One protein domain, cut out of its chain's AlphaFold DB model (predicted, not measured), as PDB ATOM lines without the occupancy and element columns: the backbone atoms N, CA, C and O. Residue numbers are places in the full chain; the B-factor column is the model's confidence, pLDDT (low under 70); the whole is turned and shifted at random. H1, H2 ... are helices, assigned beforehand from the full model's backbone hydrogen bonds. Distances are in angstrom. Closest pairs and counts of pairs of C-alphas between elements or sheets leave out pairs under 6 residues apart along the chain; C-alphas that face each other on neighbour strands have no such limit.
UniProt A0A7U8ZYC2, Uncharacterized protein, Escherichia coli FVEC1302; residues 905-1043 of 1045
ATOM      1  N   VAL A 905     105.018  95.845 121.188       82.31
ATOM      2  CA  VAL A 905     104.293  94.813 121.945       82.31
ATOM      3  C   VAL A 905     105.144  93.552 122.086       82.31
ATOM      4  O   VAL A 905     105.350  93.080 123.198       82.31
ATOM      5  N   GLN A 906     105.707  93.073 120.975       83.50
ATOM      6  CA  GLN A 906     106.569  91.892 120.951       83.50
ATOM      7  C   GLN A 906     107.865  92.105 121.755       83.50
ATOM      8  O   GLN A 906     108.280  91.218 122.497       83.50
ATOM      9  N   TYR A 907     108.483  93.290 121.669       85.38
ATOM     10  CA  TYR A 907     109.686  93.633 122.442       85.38
ATOM     11  C   TYR A 907     109.449  93.561 123.948       85.38
ATOM     12  O   TYR A 907     110.287  93.055 124.699       85.38
ATOM     13  N   LEU A 908     108.275  94.016 124.381       83.69
ATOM     14  CA  LEU A 908     107.869  94.020 125.776       83.69
ATOM     15  C   LEU A 908     107.321  92.674 126.264       83.69
ATOM     16  O   LEU A 908     106.970  92.594 127.433       83.69
ATOM     17  N   ASP A 909     107.284  91.598 125.474       82.12
ATOM     18  CA  ASP A 909     106.927  90.270 126.004       82.12
ATOM     19  C   ASP A 909     108.046  89.668 126.877       82.12
ATOM     20  O   ASP A 909     107.785  88.870 127.779       82.12
ATOM     21  N   ASN A 910     109.300  90.082 126.663       81.00
ATOM     22  CA  ASN A 910     110.451  89.635 127.447       81.00
ATOM     23  C   ASN A 910     110.669  90.521 128.687       81.00
ATOM     24  O   ASN A 910     110.876  91.728 128.580       81.00
ATOM     25  N   ASN A 911     110.722  89.913 129.874       74.44
ATOM     26  CA  ASN A 911     110.899  90.619 131.151       74.44
ATOM     27  C   ASN A 911     112.186  91.446 131.250       74.44
ATOM     28  O   ASN A 911     112.187  92.508 131.873       74.44
ATOM     29  N   ILE A 912     113.272  90.993 130.621       80.00
ATOM     30  CA  ILE A 912     114.531  91.748 130.575       80.00
ATOM     31  C   ILE A 912     114.331  93.034 129.764       80.00
ATOM     32  O   ILE A 912     114.780  94.105 130.170       80.00
ATOM     33  N   ASN A 913     113.604  92.947 128.652       84.44
ATOM     34  CA  ASN A 913     113.317  94.077 127.775       84.44
ATOM     35  C   ASN A 913     112.293  95.041 128.391       84.44
ATOM     36  O   ASN A 913     112.490  96.252 128.314       84.44
ATOM     37  N   LYS A 914     111.280  94.531 129.110       84.50
ATOM     38  CA  LYS A 914     110.397  95.354 129.958       84.50
ATOM     39  C   LYS A 914     111.201  96.184 130.952       84.50
ATOM     40  O   LYS A 914     110.993  97.387 131.067       84.50
ATOM     41  N   TYR A 915     112.155  95.554 131.638       83.50
ATOM     42  CA  TYR A 915     113.037  96.245 132.574       83.50
ATOM     43  C   TYR A 915     113.900  97.315 131.880       83.50
ATOM     44  O   TYR A 915     113.975  98.440 132.375       83.50
ATOM     45  N   LYS A 916     114.499  97.012 130.716       85.25
ATOM     46  CA  LYS A 916     115.253  97.993 129.908       85.25
ATOM     47  C   LYS A 916     114.390  99.200 129.515       85.25
ATOM     48  O   LYS A 916     114.829 100.337 129.683       85.25
ATOM     49  N   TYR A 917     113.160  98.957 129.064       86.44
ATOM     50  CA  TYR A 917     112.220 100.003 128.667       86.44
ATOM     51  C   TYR A 917     111.852 100.912 129.838       86.44
ATOM     52  O   TYR A 917     112.063 102.121 129.784       86.44
ATOM     53  N   ILE A 918     111.410 100.318 130.940       83.06
ATOM     54  CA  ILE A 918     111.033 101.023 132.166       83.06
ATOM     55  C   ILE A 918     112.211 101.820 132.752       83.06
ATOM     56  O   ILE A 918     112.043 102.960 133.194       83.06
ATOM     57  N   LYS A 919     113.434 101.283 132.671       83.56
ATOM     58  CA  LYS A 919     114.667 102.010 133.003       83.56
ATOM     59  C   LYS A 919     114.871 103.253 132.128       83.56
ATOM     60  O   LYS A 919     115.286 104.287 132.652       83.56
ATOM     61  N   CYS A 920     114.596 103.180 130.827       84.50
ATOM     62  CA  CYS A 920     114.665 104.337 129.932       84.50
ATOM     63  C   CYS A 920     113.637 105.408 130.268       84.50
ATOM     64  O   CYS A 920     114.015 106.571 130.385       84.50
ATOM     65  N   ILE A 921     112.375 105.022 130.486       83.31
ATOM     66  CA  ILE A 921     111.299 105.958 130.851       83.31
ATOM     67  C   ILE A 921     111.707 106.798 132.055       83.31
ATOM     68  O   ILE A 921     111.630 108.025 132.012       83.31
ATOM     69  N   PHE A 922     112.218 106.137 133.098       82.06
ATOM     70  CA  PHE A 922     112.658 106.814 134.310       82.06
ATOM     71  C   PHE A 922     113.744 107.862 134.049       82.06
ATOM     72  O   PHE A 922     113.743 108.925 134.668       82.06
ATOM     73  N   ASN A 923     114.684 107.559 133.152       78.25
ATOM     74  CA  ASN A 923     115.808 108.443 132.863       78.25
ATOM     75  C   ASN A 923     115.442 109.616 131.935       78.25
ATOM     76  O   ASN A 923     116.130 110.629 132.004       78.25
ATOM     77  N   ILE A 924     114.402 109.495 131.099       80.62
ATOM     78  CA  ILE A 924     114.032 110.504 130.084       80.62
ATOM     79  C   ILE A 924     112.820 111.326 130.522       80.62
ATOM     80  O   ILE A 924     112.902 112.540 130.667       80.62
ATOM     81  N   LEU A 925     111.684 110.656 130.727       78.50
ATOM     82  CA  LEU A 925     110.397 111.294 131.023       78.50
ATOM     83  C   LEU A 925     110.215 111.569 132.514       78.50
ATOM     84  O   LEU A 925     109.287 112.264 132.931       78.50
ATOM     85  N   GLY A 926     111.118 111.020 133.323       75.00
ATOM     86  CA  GLY A 926     111.113 111.199 134.753       75.00
ATOM     87  C   GLY A 926     110.073 110.331 135.475       75.00
ATOM     88  O   GLY A 926     109.443 109.436 134.908       75.00
ATOM     89  N   PRO A 927     109.924 110.561 136.783       71.25
ATOM     90  CA  PRO A 927     109.291 109.626 137.712       71.25
ATOM     91  C   PRO A 927     107.764 109.513 137.588       71.25
ATOM     92  O   PRO A 927     107.228 108.463 137.929       71.25
ATOM     93  N   ASN A 928     107.069 110.546 137.094       71.94
ATOM     94  CA  ASN A 928     105.608 110.516 136.919       71.94
ATOM     95  C   ASN A 928     105.209 109.566 135.784       71.94
ATOM     96  O   ASN A 928     104.466 108.618 136.009       71.94
ATOM     97  N   ALA A 929     105.776 109.769 134.592       76.00
ATOM     98  CA  ALA A 929     105.531 108.913 133.432       76.00
ATOM     99  C   ALA A 929     106.029 107.475 133.662       76.00
ATOM    100  O   ALA A 929     105.405 106.517 133.223       76.00
ATOM    101  N   PHE A 930     107.130 107.312 134.407       81.69
ATOM    102  CA  PHE A 930     107.601 105.997 134.845       81.69
ATOM    103  C   PHE A 930     106.548 105.237 135.649       81.69
ATOM    104  O   PHE A 930     106.371 104.044 135.434       81.69
ATOM    105  N   TYR A 931     105.892 105.913 136.593       72.69
ATOM    106  CA  TYR A 931     104.925 105.280 137.479       72.69
ATOM    107  C   TYR A 931     103.700 104.772 136.705       72.69
ATOM    108  O   TYR A 931     103.262 103.648 136.942       72.69
ATOM    109  N   GLU A 932     103.198 105.565 135.757       74.38
ATOM    110  CA  GLU A 932     102.065 105.194 134.899       74.38
ATOM    111  C   GLU A 932     102.415 104.016 133.974       74.38
ATOM    112  O   GLU A 932     101.729 102.992 133.983       74.38
ATOM    113  N   GLU A 933     103.535 104.105 133.252       77.75
ATOM    114  CA  GLU A 933     103.937 103.091 132.266       77.75
ATOM    115  C   GLU A 933     104.350 101.758 132.926       77.75
ATOM    116  O   GLU A 933     104.170 100.677 132.363       77.75
ATOM    117  N   LEU A 934     104.902 101.799 134.143       79.88
ATOM    118  CA  LEU A 934     105.346 100.609 134.872       79.88
ATOM    119  C   LEU A 934     104.204  99.629 135.155       79.88
ATOM    120  O   LEU A 934     104.405  98.423 134.993       79.88
ATOM    121  N   CYS A 935     103.043 100.130 135.581       72.12
ATOM    122  CA  CYS A 935     101.865  99.304 135.848       72.12
ATOM    123  C   CYS A 935     101.309  98.686 134.559       72.12
ATOM    124  O   CYS A 935     100.909  97.522 134.544       72.12
ATOM    125  N   GLU A 936     101.336  99.438 133.460       76.38
ATOM    126  CA  GLU A 936     100.860  98.962 132.163       76.38
ATOM    127  C   GLU A 936     101.763  97.850 131.593       76.38
ATOM    128  O   GLU A 936     101.284  96.802 131.152       76.38
ATOM    129  N   VAL A 937     103.088  98.020 131.666       78.56
ATOM    130  CA  VAL A 937     104.073  97.078 131.100       78.56
ATOM    131  C   VAL A 937     104.222  95.800 131.937       78.56
ATOM    132  O   VAL A 937     104.433  94.705 131.393       78.56
ATOM    133  N   SER A 938     104.119  95.901 133.265       72.00
ATOM    134  CA  SER A 938     104.155  94.731 134.150       72.00
ATOM    135  C   SER A 938     102.898  93.864 134.019       72.00
ATOM    136  O   SER A 938     103.004  92.656 134.227       72.00
ATOM    137  N   LYS A 939     101.761  94.447 133.598       70.44
ATOM    138  CA  LYS A 939     100.410  93.852 133.642       70.44
ATOM    139  C   LYS A 939      99.981  93.451 135.060       70.44
ATOM    140  O   LYS A 939      99.208  92.514 135.231       70.44
ATOM    141  N   GLU A 940     100.510  94.137 136.068       76.12
ATOM    142  CA  GLU A 940     100.223  93.876 137.476       76.12
ATOM    143  C   GLU A 940      99.414  95.025 138.081       76.12
ATOM    144  O   GLU A 940      99.763  96.195 137.939       76.12
ATOM    145  N   ASP A 941      98.373  94.683 138.842       66.50
ATOM    146  CA  ASP A 941      97.387  95.647 139.358       66.50
ATOM    147  C   ASP A 941      97.935  96.597 140.442       66.50
ATOM    148  O   ASP A 941      97.233  97.497 140.903       66.50
ATOM    149  N   CYS A 942      99.173  96.393 140.907       71.19
ATOM    150  CA  CYS A 942      99.792  97.258 141.905       71.19
ATOM    151  C   CYS A 942     101.311  97.404 141.738       71.19
ATOM    152  O   CYS A 942     102.016  96.525 141.223       71.19
ATOM    153  N   LEU A 943     101.825  98.539 142.228       76.50
ATOM    154  CA  LEU A 943     103.239  98.909 142.135       76.50
ATOM    155  C   LEU A 943     104.155  97.841 142.743       76.50
ATOM    156  O   LEU A 943     105.184  97.498 142.165       76.50
ATOM    157  N   HIS A 944     103.767  97.271 143.883       76.56
ATOM    158  CA  HIS A 944     104.583  96.281 144.571       76.56
ATOM    159  C   HIS A 944     104.809  95.012 143.762       76.56
ATOM    160  O   HIS A 944     105.948  94.560 143.651       76.56
ATOM    161  N   LYS A 945     103.761  94.464 143.139       75.50
ATOM    162  CA  LYS A 945     103.902  93.301 142.255       75.50
ATOM    163  C   LYS A 945     104.759  93.637 141.036       75.50
ATOM    164  O   LYS A 945     105.642  92.856 140.692       75.50
ATOM    165  N   SER A 946     104.588  94.832 140.468       78.69
ATOM    166  CA  SER A 946     105.409  95.325 139.352       78.69
ATOM    167  C   SER A 946     106.898  95.406 139.716       78.69
ATOM    168  O   SER A 946     107.755  94.960 138.953       78.69
ATOM    169  N   PHE A 947     107.223  95.916 140.908       83.06
ATOM    170  CA  PHE A 947     108.592  95.967 141.430       83.06
ATOM    171  C   PHE A 947     109.150  94.590 141.784       83.06
ATOM    172  O   PHE A 947     110.308  94.306 141.468       83.06
ATOM    173  N   ASN A 948     108.331  93.713 142.371       76.94
ATOM    174  CA  ASN A 948     108.717  92.330 142.628       76.94
ATOM    175  C   ASN A 948     109.101  91.625 141.323       76.94
ATOM    176  O   ASN A 948     110.135  90.964 141.245       76.94
ATOM    177  N   TYR A 949     108.286  91.818 140.290       76.88
ATOM    178  CA  TYR A 949     108.431  91.160 139.003       76.88
ATOM    179  C   TYR A 949     109.616  91.688 138.180       76.88
ATOM    180  O   TYR A 949     110.431  90.897 137.708       76.88
ATOM    181  N   LEU A 950     109.744  93.012 138.020       78.25
ATOM    182  CA  LEU A 950     110.735  93.612 137.113       78.25
ATOM    183  C   LEU A 950     112.091  93.914 137.757       78.25
ATOM    184  O   LEU A 950     113.090  93.970 137.037       78.25
ATOM    185  N   PHE A 951     112.139  94.107 139.079       80.00
ATOM    186  CA  PHE A 951     113.360  94.485 139.794       80.00
ATOM    187  C   PHE A 951     113.816  93.377 140.746       80.00
ATOM    188  O   PHE A 951     114.880  92.808 140.540       80.00
ATOM    189  N   LEU A 952     113.012  93.000 141.741       77.19
ATOM    190  CA  LEU A 952     113.458  92.088 142.805       77.19
ATOM    191  C   LEU A 952     113.765  90.665 142.314       77.19
ATOM    192  O   LEU A 952     114.759  90.076 142.735       77.19
ATOM    193  N   ASN A 953     112.934  90.127 141.419       72.56
ATOM    194  CA  ASN A 953     113.102  88.781 140.864       72.56
ATOM    195  C   ASN A 953     113.965  88.753 139.590       72.56
ATOM    196  O   ASN A 953     114.263  87.678 139.069       72.56
ATOM    197  N   ASN A 954     114.370  89.914 139.072       72.62
ATOM    198  CA  ASN A 954     115.182  90.011 137.867       72.62
ATOM    199  C   ASN A 954     116.666  90.124 138.235       72.62
ATOM    200  O   ASN A 954     117.103  91.134 138.783       72.62
ATOM    201  N   ILE A 955     117.461  89.115 137.875       62.34
ATOM    202  CA  ILE A 955     118.903  89.040 138.178       62.34
ATOM    203  C   ILE A 955     119.698  90.199 137.541       62.34
ATOM    204  O   ILE A 955     120.768  90.552 138.023       62.34
ATOM    205  N   THR A 956     119.178  90.822 136.478       62.59
ATOM    206  CA  THR A 956     119.840  91.938 135.767       62.59
ATOM    207  C   THR A 956     119.492  93.328 136.313       62.59
ATOM    208  O   THR A 956     119.914  94.345 135.753       62.59
ATOM    209  N   SER A 957     118.711  93.393 137.393       70.81
ATOM    210  CA  SER A 957     118.295  94.649 138.012       70.81
ATOM    211  C   SER A 957     119.472  95.395 138.652       70.81
ATOM    212  O   SER A 957     120.321  94.833 139.338       70.81
ATOM    213  N   ASP A 958     119.529  96.701 138.410       76.31
ATOM    214  CA  ASP A 958     120.541  97.597 138.960       76.31
ATOM    215  C   ASP A 958     120.012  98.156 140.280       76.31
ATOM    216  O   ASP A 958     119.119  99.010 140.298       76.31
ATOM    217  N   ALA A 959     120.572  97.666 141.387       77.38
ATOM    218  CA  ALA A 959     120.210  98.092 142.733       77.38
ATOM    219  C   ALA A 959     120.329  99.618 142.921       77.38
ATOM    220  O   ALA A 959     119.495 100.229 143.584       77.38
ATOM    221  N   GLY A 960     121.313 100.272 142.294       79.75
ATOM    222  CA  GLY A 960     121.479 101.724 142.376       79.75
ATOM    223  C   GLY A 960     120.356 102.487 141.674       79.75
ATOM    224  O   GLY A 960     119.840 103.476 142.204       79.75
ATOM    225  N   LEU A 961     119.936 102.015 140.499       80.56
ATOM    226  CA  LEU A 961     118.800 102.593 139.782       80.56
ATOM    227  C   LEU A 961     117.483 102.339 140.516       80.56
ATOM    228  O   LEU A 961     116.690 103.265 140.664       80.56
ATOM    229  N   PHE A 962     117.253 101.113 140.985       83.62
ATOM    230  CA  PHE A 962     116.036 100.770 141.716       83.62
ATOM    231  C   PHE A 962     115.898 101.612 142.987       83.62
ATOM    232  O   PHE A 962     114.834 102.166 143.261       83.62
ATOM    233  N   HIS A 963     117.009 101.818 143.696       84.50
ATOM    234  CA  HIS A 963     117.082 102.751 144.811       84.50
ATOM    235  C   HIS A 963     116.701 104.174 144.390       84.50
ATOM    236  O   HIS A 963     115.858 104.803 145.027       84.50
ATOM    237  N   LYS A 964     117.280 104.681 143.293       82.06
ATOM    238  CA  LYS A 964     116.974 106.021 142.773       82.06
ATOM    239  C   LYS A 964     115.489 106.164 142.424       82.06
ATOM    240  O   LYS A 964     114.908 107.204 142.728       82.06
ATOM    241  N   ILE A 965     114.875 105.135 141.844       82.75
ATOM    242  CA  ILE A 965     113.438 105.086 141.547       82.75
ATOM    243  C   ILE A 965     112.626 105.197 142.839       82.75
ATOM    244  O   ILE A 965     111.830 106.124 142.972       82.75
ATOM    245  N   ILE A 966     112.871 104.314 143.814       79.56
ATOM    246  CA  ILE A 966     112.146 104.299 145.093       79.56
ATOM    247  C   ILE A 966     112.294 105.642 145.810       79.56
ATOM    248  O   ILE A 966     111.298 106.264 146.176       79.56
ATOM    249  N   LYS A 967     113.528 106.136 145.940       80.06
ATOM    250  CA  LYS A 967     113.841 107.444 146.523       80.06
ATOM    251  C   LYS A 967     113.040 108.561 145.864       80.06
ATOM    252  O   LYS A 967     112.479 109.407 146.559       80.06
ATOM    253  N   THR A 968     112.958 108.557 144.539       79.81
ATOM    254  CA  THR A 968     112.254 109.594 143.781       79.81
ATOM    255  C   THR A 968     110.736 109.496 143.961       79.81
ATOM    256  O   THR A 968     110.098 110.512 144.221       79.81
ATOM    257  N   LEU A 969     110.159 108.290 143.914       78.69
ATOM    258  CA  LEU A 969     108.722 108.067 144.133       78.69
ATOM    259  C   LEU A 969     108.286 108.436 145.556       78.69
ATOM    260  O   LEU A 969     107.228 109.042 145.745       78.69
ATOM    261  N   ILE A 970     109.114 108.115 146.557       75.50
ATOM    262  CA  ILE A 970     108.887 108.549 147.936       75.50
ATOM    263  C   ILE A 970     108.960 110.077 147.974       75.50
ATOM    264  O   ILE A 970     107.957 110.707 148.291       75.50
ATOM    265  N   THR A 971     110.072 110.690 147.574       75.81
ATOM    266  CA  THR A 971     110.275 112.146 147.700       75.81
ATOM    267  C   THR A 971     109.189 112.972 146.997       75.81
ATOM    268  O   THR A 971     108.739 113.973 147.547       75.81
ATOM    269  N   LEU A 972     108.720 112.544 145.821       74.88
ATOM    270  CA  LEU A 972     107.731 113.279 145.021       74.88
ATOM    271  C   LEU A 972     106.266 112.989 145.367       74.88
ATOM    272  O   LEU A 972     105.381 113.569 144.748       74.88
ATOM    273  N   GLY A 973     105.971 112.114 146.332       69.94
ATOM    274  CA  GLY A 973     104.569 111.870 146.701       69.94
ATOM    275  C   GLY A 973     103.817 110.861 145.829       69.94
ATOM    276  O   GLY A 973     102.639 110.647 146.074       69.94
ATOM    277  N   LEU A 974     104.470 110.233 144.851       70.75
ATOM    278  CA  LEU A 974     103.787 109.567 143.728       70.75
ATOM    279  C   LEU A 974     103.190 108.200 144.063       70.75
ATOM    280  O   LEU A 974     102.250 107.759 143.413       70.75
ATOM    281  N   HIS A 975     103.709 107.542 145.096       73.88
ATOM    282  CA  HIS A 975     103.123 106.329 145.645       73.88
ATOM    283  C   HIS A 975     103.186 106.352 147.165       73.88
ATOM    284  O   HIS A 975     104.158 106.842 147.760       73.88
ATOM    285  N   ASN A 976     102.151 105.802 147.791       72.62
ATOM    286  CA  ASN A 976     102.089 105.651 149.233       72.62
ATOM    287  C   ASN A 976     102.522 104.230 149.595       72.62
ATOM    288  O   ASN A 976     101.698 103.335 149.732       72.62
ATOM    289  N   PHE A 977     103.837 104.033 149.687       76.50
ATOM    290  CA  PHE A 977     104.397 102.744 150.072       76.50
ATOM    291  C   PHE A 977     103.983 102.391 151.503       76.50
ATOM    292  O   PHE A 977     104.099 103.211 152.415       76.50
ATOM    293  N   SER A 978     103.536 101.161 151.702       73.19
ATOM    294  CA  SER A 978     103.361 100.556 153.017       73.19
ATOM    295  C   SER A 978     104.712 100.206 153.646       73.19
ATOM    296  O   SER A 978     105.708  99.983 152.951       73.19
ATOM    297  N   CYS A 979     104.749 100.092 154.975       68.25
ATOM    298  CA  CYS A 979     105.957  99.687 155.701       68.25
ATOM    299  C   CYS A 979     106.501  98.333 155.218       68.25
ATOM    300  O   CYS A 979     107.714  98.164 155.102       68.25
ATOM    301  N   LEU A 980     105.612  97.397 154.866       71.88
ATOM    302  CA  LEU A 980     105.983  96.075 154.365       71.88
ATOM    303  C   LEU A 980     106.682  96.141 152.998       71.88
ATOM    304  O   LEU A 980     107.662  95.434 152.763       71.88
ATOM    305  N   GLU A 981     106.206  96.995 152.089       73.69
ATOM    306  CA  GLU A 981     106.821  97.182 150.768       73.69
ATOM    307  C   GLU A 981     108.216  97.790 150.896       73.69
ATOM    308  O   GLU A 981     109.174  97.264 150.329       73.69
ATOM    309  N   VAL A 982     108.340  98.850 151.699       75.81
ATOM    310  CA  VAL A 982     109.619  99.515 151.976       75.81
ATOM    311  C   VAL A 982     110.608  98.525 152.582       75.81
ATOM    312  O   VAL A 982     111.720  98.392 152.071       75.81
ATOM    313  N   TYR A 983     110.183  97.754 153.587       74.94
ATOM    314  CA  TYR A 983     110.991  96.709 154.215       74.94
ATOM    315  C   TYR A 983     111.519  95.685 153.204       74.94
ATOM    316  O   TYR A 983     112.714  95.387 153.187       74.94
ATOM    317  N   ASN A 984     110.658  95.193 152.310       76.69
ATOM    318  CA  ASN A 984     111.057  94.237 151.277       76.69
ATOM    319  C   ASN A 984     112.116  94.814 150.317       76.69
ATOM    320  O   ASN A 984     113.054  94.106 149.944       76.69
ATOM    321  N   TYR A 985     112.026  96.097 149.948       83.88
ATOM    322  CA  TYR A 985     113.025  96.746 149.086       83.88
ATOM    323  C   TYR A 985     114.368  96.949 149.782       83.88
ATOM    324  O   TYR A 985     115.427  96.755 149.188       83.88
ATOM    325  N   ILE A 986     114.333  97.287 151.062       75.94
ATOM    326  CA  ILE A 986     115.525  97.459 151.885       75.94
ATOM    327  C   ILE A 986     116.236  96.124 152.099       75.94
ATOM    328  O   ILE A 986     117.453  96.046 151.932       75.94
ATOM    329  N   LEU A 987     115.483  95.059 152.393       76.50
ATOM    330  CA  LEU A 987     116.017  93.700 152.460       76.50
ATOM    331  C   LEU A 987     116.680  93.286 151.151       76.50
ATOM    332  O   LEU A 987     117.707  92.610 151.168       76.50
ATOM    333  N   TYR A 988     116.113  93.679 150.014       81.38
ATOM    334  CA  TYR A 988     116.733  93.424 148.723       81.38
ATOM    335  C   TYR A 988     118.059  94.162 148.553       81.38
ATOM    336  O   TYR A 988     119.041  93.522 148.189       81.38
ATOM    337  N   PHE A 989     118.138  95.460 148.870       80.69
ATOM    338  CA  PHE A 989     119.417  96.181 148.812       80.69
ATOM    339  C   PHE A 989     120.459  95.564 149.740       80.69
ATOM    340  O   PHE A 989     121.621  95.442 149.365       80.69
ATOM    341  N   TYR A 990     120.033  95.088 150.906       72.94
ATOM    342  CA  TYR A 990     120.898  94.370 151.827       72.94
ATOM    343  C   TYR A 990     121.413  93.045 151.246       72.94
ATOM    344  O   TYR A 990     122.611  92.776 151.289       72.94
ATOM    345  N   LYS A 991     120.528  92.243 150.639       77.38
ATOM    346  CA  LYS A 991     120.894  90.997 149.941       77.38
ATOM    347  C   LYS A 991     121.817  91.232 148.742       77.38
ATOM    348  O   LYS A 991     122.562  90.329 148.386       77.38
ATOM    349  N   GLN A 992     121.772  92.418 148.138       77.19
ATOM    350  CA  GLN A 992     122.682  92.853 147.072       77.19
ATOM    351  C   GLN A 992     123.970  93.507 147.611       77.19
ATOM    352  O   GLN A 992     124.682  94.157 146.851       77.19
ATOM    353  N   GLU A 993     124.258  93.378 148.913       78.62
ATOM    354  CA  GLU A 993     125.427  93.966 149.590       78.62
ATOM    355  C   GLU A 993     125.507  95.503 149.476       78.62
ATOM    356  O   GLU A 993     126.584  96.101 149.470       78.62
ATOM    357  N   ARG A 994     124.349  96.174 149.414       78.00
ATOM    358  CA  ARG A 994     124.205  97.638 149.343       78.00
ATOM    359  C   ARG A 994     123.447  98.210 150.552       78.00
ATOM    360  O   ARG A 994     122.370  98.798 150.389       78.00
ATOM    361  N   PRO A 995     123.977  98.063 151.784       74.19
ATOM    362  CA  PRO A 995     123.341  98.594 152.995       74.19
ATOM    363  C   PRO A 995     123.261 100.130 152.994       74.19
ATOM    364  O   PRO A 995     122.374 100.702 153.623       74.19
ATOM    365  N   ASP A 996     124.133 100.800 152.233       74.62
ATOM    366  CA  ASP A 996     124.103 102.243 151.985       74.62
ATOM    367  C   ASP A 996     122.772 102.702 151.365       74.62
ATOM    368  O   ASP A 996     122.186 103.689 151.810       74.62
ATOM    369  N   LEU A 997     122.269 101.954 150.378       83.88
ATOM    370  CA  LEU A 997     121.006 102.239 149.691       83.88
ATOM    371  C   LEU A 997     119.794 101.865 150.553       83.88
ATOM    372  O   LEU A 997     118.794 102.580 150.588       83.88
ATOM    373  N   ALA A 998     119.903 100.750 151.278       74.44
ATOM    374  CA  ALA A 998     118.898 100.288 152.230       74.44
ATOM    375  C   ALA A 998     118.619 101.362 153.303       74.44
ATOM    376  O   ALA A 998     117.465 101.709 153.578       74.44
ATOM    377  N   LYS A 999     119.694 101.952 153.838       74.94
ATOM    378  CA  LYS A 999     119.655 103.054 154.799       74.94
ATOM    379  C   LYS A 999     118.999 104.314 154.227       74.94
ATOM    380  O   LYS A 999     118.147 104.906 154.885       74.94
ATOM    381  N   ASP A1000     119.396 104.742 153.030       77.00
ATOM    382  CA  ASP A1000     118.890 105.983 152.424       77.00
ATOM    383  C   ASP A1000     117.378 105.891 152.124       77.00
ATOM    384  O   ASP A1000     116.636 106.831 152.405       77.00
ATOM    385  N   VAL A1001     116.871 104.729 151.685       76.94
ATOM    386  CA  VAL A1001     115.419 104.502 151.515       76.94
ATOM    387  C   VAL A1001     114.667 104.568 152.845       76.94
ATOM    388  O   VAL A1001     113.631 105.234 152.910       76.94
ATOM    389  N   MET A1002     115.189 103.950 153.913       73.75
ATOM    390  CA  MET A1002     114.599 104.056 155.259       73.75
ATOM    391  C   MET A1002     114.545 105.494 155.760       73.75
ATOM    392  O   MET A1002     113.532 105.948 156.297       73.75
ATOM    393  N   TYR A1003     115.646 106.218 155.584       73.62
ATOM    394  CA  TYR A1003     115.760 107.599 156.016       73.62
ATOM    395  C   TYR A1003     114.743 108.496 155.297       73.62
ATOM    396  O   TYR A1003     113.996 109.238 155.926       73.62
ATOM    397  N   ILE A1004     114.624 108.371 153.978       71.38
ATOM    398  CA  ILE A1004     113.713 109.211 153.190       71.38
ATOM    399  C   ILE A1004     112.247 108.857 153.454       71.38
ATOM    400  O   ILE A1004     111.396 109.748 153.519       71.38
ATOM    401  N   PHE A1005     111.939 107.572 153.647       72.50
ATOM    402  CA  PHE A1005     110.592 107.136 154.004       72.50
ATOM    403  C   PHE A1005     110.162 107.654 155.386       72.50
ATOM    404  O   PHE A1005     109.059 108.182 155.522       72.50
ATOM    405  N   SER A1006     111.050 107.582 156.386       67.12
ATOM    406  CA  SER A1006     110.775 108.073 157.747       67.12
ATOM    407  C   SER A1006     110.583 109.593 157.818       67.12
ATOM    408  O   SER A1006     109.684 110.055 158.525       67.12
ATOM    409  N   ILE A1007     111.335 110.371 157.025       66.00
ATOM    410  CA  ILE A1007     111.133 111.826 156.893       66.00
ATOM    411  C   ILE A1007     109.741 112.147 156.349       66.00
ATOM    412  O   ILE A1007     109.017 112.961 156.922       66.00
ATOM    413  N   LYS A1008     109.352 111.522 155.233       62.28
ATOM    414  CA  LYS A1008     108.084 111.832 154.558       62.28
ATOM    415  C   LYS A1008     106.863 111.487 155.417       62.28
ATOM    416  O   LYS A1008     105.855 112.183 155.338       62.28
ATOM    417  N   GLN A1009     106.968 110.464 156.264       61.16
ATOM    418  CA  GLN A1009     105.925 110.075 157.219       61.16
ATOM    419  C   GLN A1009     105.916 110.926 158.505       61.16
ATOM    420  O   GLN A1009     105.192 110.617 159.446       61.16
ATOM    421  N   ASN A1010     106.679 112.031 158.554       55.12
ATOM    422  CA  ASN A1010     106.720 112.978 159.676       55.12
ATOM    423  C   ASN A1010     107.117 112.343 161.026       55.12
ATOM    424  O   ASN A1010     106.773 112.858 162.095       55.12
ATOM    425  N   VAL A1011     107.898 111.257 161.000       57.53
ATOM    426  CA  VAL A1011     108.375 110.573 162.210       57.53
ATOM    427  C   VAL A1011     109.583 111.332 162.774       57.53
ATOM    428  O   VAL A1011     110.739 110.951 162.611       57.53
ATOM    429  N   LYS A1012     109.319 112.464 163.436       51.50
ATOM    430  CA  LYS A1012     110.354 113.387 163.944       51.50
ATOM    431  C   LYS A1012     111.207 112.842 165.096       51.50
ATOM    432  O   LYS A1012     112.195 113.478 165.454       51.50
ATOM    433  N   GLN A1013     110.855 111.709 165.712       54.62
ATOM    434  CA  GLN A1013     111.512 111.281 166.955       54.62
ATOM    435  C   GLN A1013     112.926 110.703 166.769       54.62
ATOM    436  O   GLN A1013     113.734 110.892 167.670       54.62
ATOM    437  N   ASN A1014     113.280 110.118 165.615       58.19
ATOM    438  CA  ASN A1014     114.568 109.414 165.444       58.19
ATOM    439  C   ASN A1014     115.330 109.745 164.142       58.19
ATOM    440  O   ASN A1014     116.228 109.013 163.727       58.19
ATOM    441  N   GLU A1015     115.047 110.895 163.524       53.56
ATOM    442  CA  GLU A1015     115.649 111.342 162.253       53.56
ATOM    443  C   GLU A1015     117.195 111.339 162.275       53.56
ATOM    444  O   GLU A1015     117.847 110.969 161.300       53.56
ATOM    445  N   ARG A1016     117.807 111.691 163.419       56.69
ATOM    446  CA  ARG A1016     119.271 111.666 163.603       56.69
ATOM    447  C   ARG A1016     119.848 110.253 163.718       56.69
ATOM    448  O   ARG A1016     120.983 110.044 163.304       56.69
ATOM    449  N   PHE A1017     119.092 109.304 164.272       63.31
ATOM    450  CA  PHE A1017     119.558 107.937 164.521       63.31
ATOM    451  C   PHE A1017     119.699 107.147 163.214       63.31
ATOM    452  O   PHE A1017     120.722 106.497 162.997       63.31
ATOM    453  N   TYR A1018     118.725 107.274 162.308       59.25
ATOM    454  CA  TYR A1018     118.772 106.615 160.999       59.25
ATOM    455  C   TYR A1018     119.689 107.317 159.991       59.25
ATOM    456  O   TYR A1018     120.164 106.674 159.059       59.25
ATOM    457  N   ASN A1019     119.997 108.604 160.184       56.28
ATOM    458  CA  ASN A1019     120.923 109.338 159.318       56.28
ATOM    459  C   ASN A1019     122.408 109.051 159.628       56.28
ATOM    460  O   ASN A1019     123.261 109.210 158.753       56.28
ATOM    461  N   ASP A1020     122.766 108.577 160.827       61.56
ATOM    462  CA  ASP A1020     124.170 108.300 161.176       61.56
ATOM    463  C   ASP A1020     124.687 107.023 160.482       61.56
ATOM    464  O   ASP A1020     124.136 105.930 160.612       61.56
ATOM    465  N   SER A1021     125.754 107.146 159.686       57.16
ATOM    466  CA  SER A1021     126.397 106.027 158.978       57.16
ATOM    467  C   SER A1021     127.079 105.024 159.900       57.16
ATOM    468  O   SER A1021     127.394 103.925 159.461       57.16
ATOM    469  N   LYS A1022     127.326 105.370 161.166       61.97
ATOM    470  CA  LYS A1022     127.950 104.450 162.125       61.97
ATOM    471  C   LYS A1022     127.017 103.332 162.583       61.97
ATOM    472  O   LYS A1022     127.529 102.288 162.972       61.97
ATOM    473  N   ASN A1023     125.705 103.546 162.489       60.91
ATOM    474  CA  ASN A1023     124.673 102.613 162.952       60.91
ATOM    475  C   ASN A1023     124.316 101.536 161.916       60.91
ATOM    476  O   ASN A1023     123.433 100.730 162.174       60.91
ATOM    477  N   TRP A1024     124.972 101.559 160.749       62.31
ATOM    478  CA  TRP A1024     124.714 100.651 159.637       62.31
ATOM    479  C   TRP A1024     126.027  99.956 159.206       62.31
ATOM    480  O   TRP A1024     126.735 100.446 158.323       62.31
ATOM    481  N   LYS A1025     126.419  98.885 159.916       56.69
ATOM    482  CA  LYS A1025     127.518  97.951 159.622       56.69
ATOM    483  C   LYS A1025     127.130  96.452 159.733       56.69
ATOM    484  O   LYS A1025     127.528  95.751 160.660       56.69
ATOM    485  N   SER A1026     126.529  95.902 158.678       56.47
ATOM    486  CA  SER A1026     126.575  94.494 158.198       56.47
ATOM    487  C   SER A1026     125.999  93.326 159.027       56.47
ATOM    488  O   SER A1026     125.686  92.291 158.434       56.47
ATOM    489  N   HIS A1027     125.820  93.414 160.343       52.22
ATOM    490  CA  HIS A1027     125.102  92.366 161.100       52.22
ATOM    491  C   HIS A1027     124.095  92.969 162.077       52.22
ATOM    492  O   HIS A1027     122.956  92.513 162.133       52.22
ATOM    493  N   ASP A1028     124.457  94.082 162.718       54.72
ATOM    494  CA  ASP A1028     123.545  94.868 163.558       54.72
ATOM    495  C   ASP A1028     122.484  95.634 162.738       54.72
ATOM    496  O   ASP A1028     121.491  96.125 163.275       54.72
ATOM    497  N   ASP A1029     122.658  95.712 161.417       57.81
ATOM    498  CA  ASP A1029     121.817  96.507 160.512       57.81
ATOM    499  C   ASP A1029     120.467  95.873 160.287       57.81
ATOM    500  O   ASP A1029     119.492  96.591 160.121       57.81
ATOM    501  N   TYR A1030     120.407  94.540 160.287       57.62
ATOM    502  CA  TYR A1030     119.155  93.813 160.143       57.62
ATOM    503  C   TYR A1030     118.270  94.018 161.374       57.62
ATOM    504  O   TYR A1030     117.097  94.352 161.235       57.62
ATOM    505  N   ASP A1031     118.836  93.926 162.581       60.59
ATOM    506  CA  ASP A1031     118.109  94.221 163.822       60.59
ATOM    507  C   ASP A1031     117.737  95.706 163.925       60.59
ATOM    508  O   ASP A1031     116.644  96.048 164.383       60.59
ATOM    509  N   THR A1032     118.609  96.595 163.443       61.84
ATOM    510  CA  THR A1032     118.320  98.030 163.311       61.84
ATOM    511  C   THR A1032     117.188  98.276 162.307       61.84
ATOM    512  O   THR A1032     116.322  99.114 162.560       61.84
ATOM    513  N   LEU A1033     117.127  97.497 161.221       59.50
ATOM    514  CA  LEU A1033     116.046  97.493 160.235       59.50
ATOM    515  C   LEU A1033     114.718  97.070 160.848       59.50
ATOM    516  O   LEU A1033     113.721  97.772 160.712       59.50
ATOM    517  N   VAL A1034     114.714  95.920 161.522       61.06
ATOM    518  CA  VAL A1034     113.525  95.324 162.134       61.06
ATOM    519  C   VAL A1034     112.984  96.248 163.221       61.06
ATOM    520  O   VAL A1034     111.777  96.481 163.273       61.06
ATOM    521  N   LYS A1035     113.862  96.856 164.035       63.94
ATOM    522  CA  LYS A1035     113.470  97.900 164.993       63.94
ATOM    523  C   LYS A1035     112.867  99.116 164.304       63.94
ATOM    524  O   LYS A1035     111.813  99.570 164.724       63.94
ATOM    525  N   ALA A1036     113.484  99.615 163.236       58.19
ATOM    526  CA  ALA A1036     112.982 100.781 162.518       58.19
ATOM    527  C   ALA A1036     111.618 100.542 161.853       58.19
ATOM    528  O   ALA A1036     110.759 101.421 161.873       58.19
ATOM    529  N   VAL A1037     111.391  99.347 161.301       57.75
ATOM    530  CA  VAL A1037     110.094  98.950 160.733       57.75
ATOM    531  C   VAL A1037     109.046  98.761 161.826       57.75
ATOM    532  O   VAL A1037     107.934  99.254 161.671       57.75
ATOM    533  N   SER A1038     109.403  98.143 162.957       62.81
ATOM    534  CA  SER A1038     108.503  98.010 164.111       62.81
ATOM    535  C   SER A1038     108.125  99.372 164.712       62.81
ATOM    536  O   SER A1038     106.973  99.587 165.082       62.81
ATOM    537  N   GLU A1039     109.063 100.321 164.759       62.56
ATOM    538  CA  GLU A1039     108.804 101.703 165.184       62.56
ATOM    539  C   GLU A1039     107.896 102.450 164.194       62.56
ATOM    540  O   GLU A1039     106.942 103.103 164.617       62.56
ATOM    541  N   LEU A1040     108.128 102.312 162.883       56.03
ATOM    542  CA  LEU A1040     107.267 102.890 161.844       56.03
ATOM    543  C   LEU A1040     105.839 102.328 161.896       56.03
ATOM    544  O   LEU A1040     104.885 103.105 161.870       56.03
ATOM    545  N   GLU A1041     105.678 101.007 162.032       56.31
ATOM    546  CA  GLU A1041     104.369 100.354 162.192       56.31
ATOM    547  C   GLU A1041     103.628 100.815 163.455       56.31
ATOM    548  O   GLU A1041     102.411 100.991 163.419       56.31
ATOM    549  N   ASN A1042     104.350 101.048 164.556       58.19
ATOM    550  CA  ASN A1042     103.772 101.570 165.796       58.19
ATOM    551  C   ASN A1042     103.405 103.059 165.713       58.19
ATOM    552  O   ASN A1042     102.522 103.487 166.443       58.19
ATOM    553  N   SER A1043     104.059 103.845 164.848       53.19
ATOM    554  CA  SER A1043     103.760 105.276 164.664       53.19
ATOM    555  C   SER A1043     102.559 105.567 163.748       53.19
ATOM    556  O   SER A1043     102.030 106.676 163.782       53.19
TER     557      SER A1043
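AT A GLANCE: This is residues 905 to 1043 of the 1045 residues of an uncharacterized protein of Escherichia coli FVEC1302 (UniProt A0A7U8ZYC2). The domain is an elongated stack of helices in two rows, H4, H6 and short H7 in one and H3, H5 and H8 in the other, with the helical hairpin of H1 and H2 set crosswise at one end. H4, H5, H6 and H8 make a bundle, helices running side by side; H3 sits more loosely in its row. The printed part has 139 residues with eight named helices, H1 to H8 in chain order, and no named strand; its class is all helix. It is compact, with a radius of gyration of the C-alphas of 15.3 A, and spans 48 by 27 by 24 A.

HOW THE PARTS SIT: H1, residues 911 to 924, and H2, residues 926 to 938, form a hairpin at a shallow tilt of 18 degrees; the closest C-alphas, of Phe 922 and Phe 930, are 5.2 A apart. H3, residues 943 to 952, touches H2 through residues 934 to 938 of H2 alone, about perpendicular at 86 degrees, with the C-alphas of Ser 938 and Ser 946 closest at 5.4 A. H4, residues 959 to 971, only just touches H2, with 3 pairs of C-alphas within 8 A, the closest those of Pro 927 and Leu 969 at 6.6 A. H5, residues 979 to 991, and H6, residues 995 to 1008, form a hairpin at a shallow tilt of 19 degrees, with the C-alphas of Ile 986 and Ala 998 closest at 4.4 A. H4 and H6 touch and run the same way at a shallow tilt of 7 degrees, closest at the C-alphas of Lys 967 and Val 1001, 6.0 A. H7, residues 1015 to 1019, touches H6, with the C-alphas of Tyr 1003 and Tyr 1018 closest at 5.9 A. H8, residues 1028 to 1043, touches H5 through residues 979 to 983 of H5 alone, opposite ways at a shallow tilt of 10 degrees; the C-alphas of Cys 979 and Val 1037 are closest at 6.6 A. H1 and H8 are apart. Every O i to N i+4 pair is within hydrogen-bond range in H1, H4, H5, H6, H7 and H8, against 7 of 9 in H2 and 5 of 6 in H3.

IN THESE COORDINATES: H1 begins at C-alpha 911, (110.899, 90.619, 131.151), and measures 20.2 A. H6 measures 20.3 A. H8, the longest helix with 16 residues, measures 22.4 A and ends at C-alpha 1043, (103.760, 105.276, 164.664).

THE WHOLE: The two C-alphas farthest apart, of Gln 906 and Gln 1013, are 50.2 A apart. The printed part has no cut, and no link is long. Mean pLDDT of the printed part is 72.1; 43 residues are under 70, among them residues 1006 to 1043.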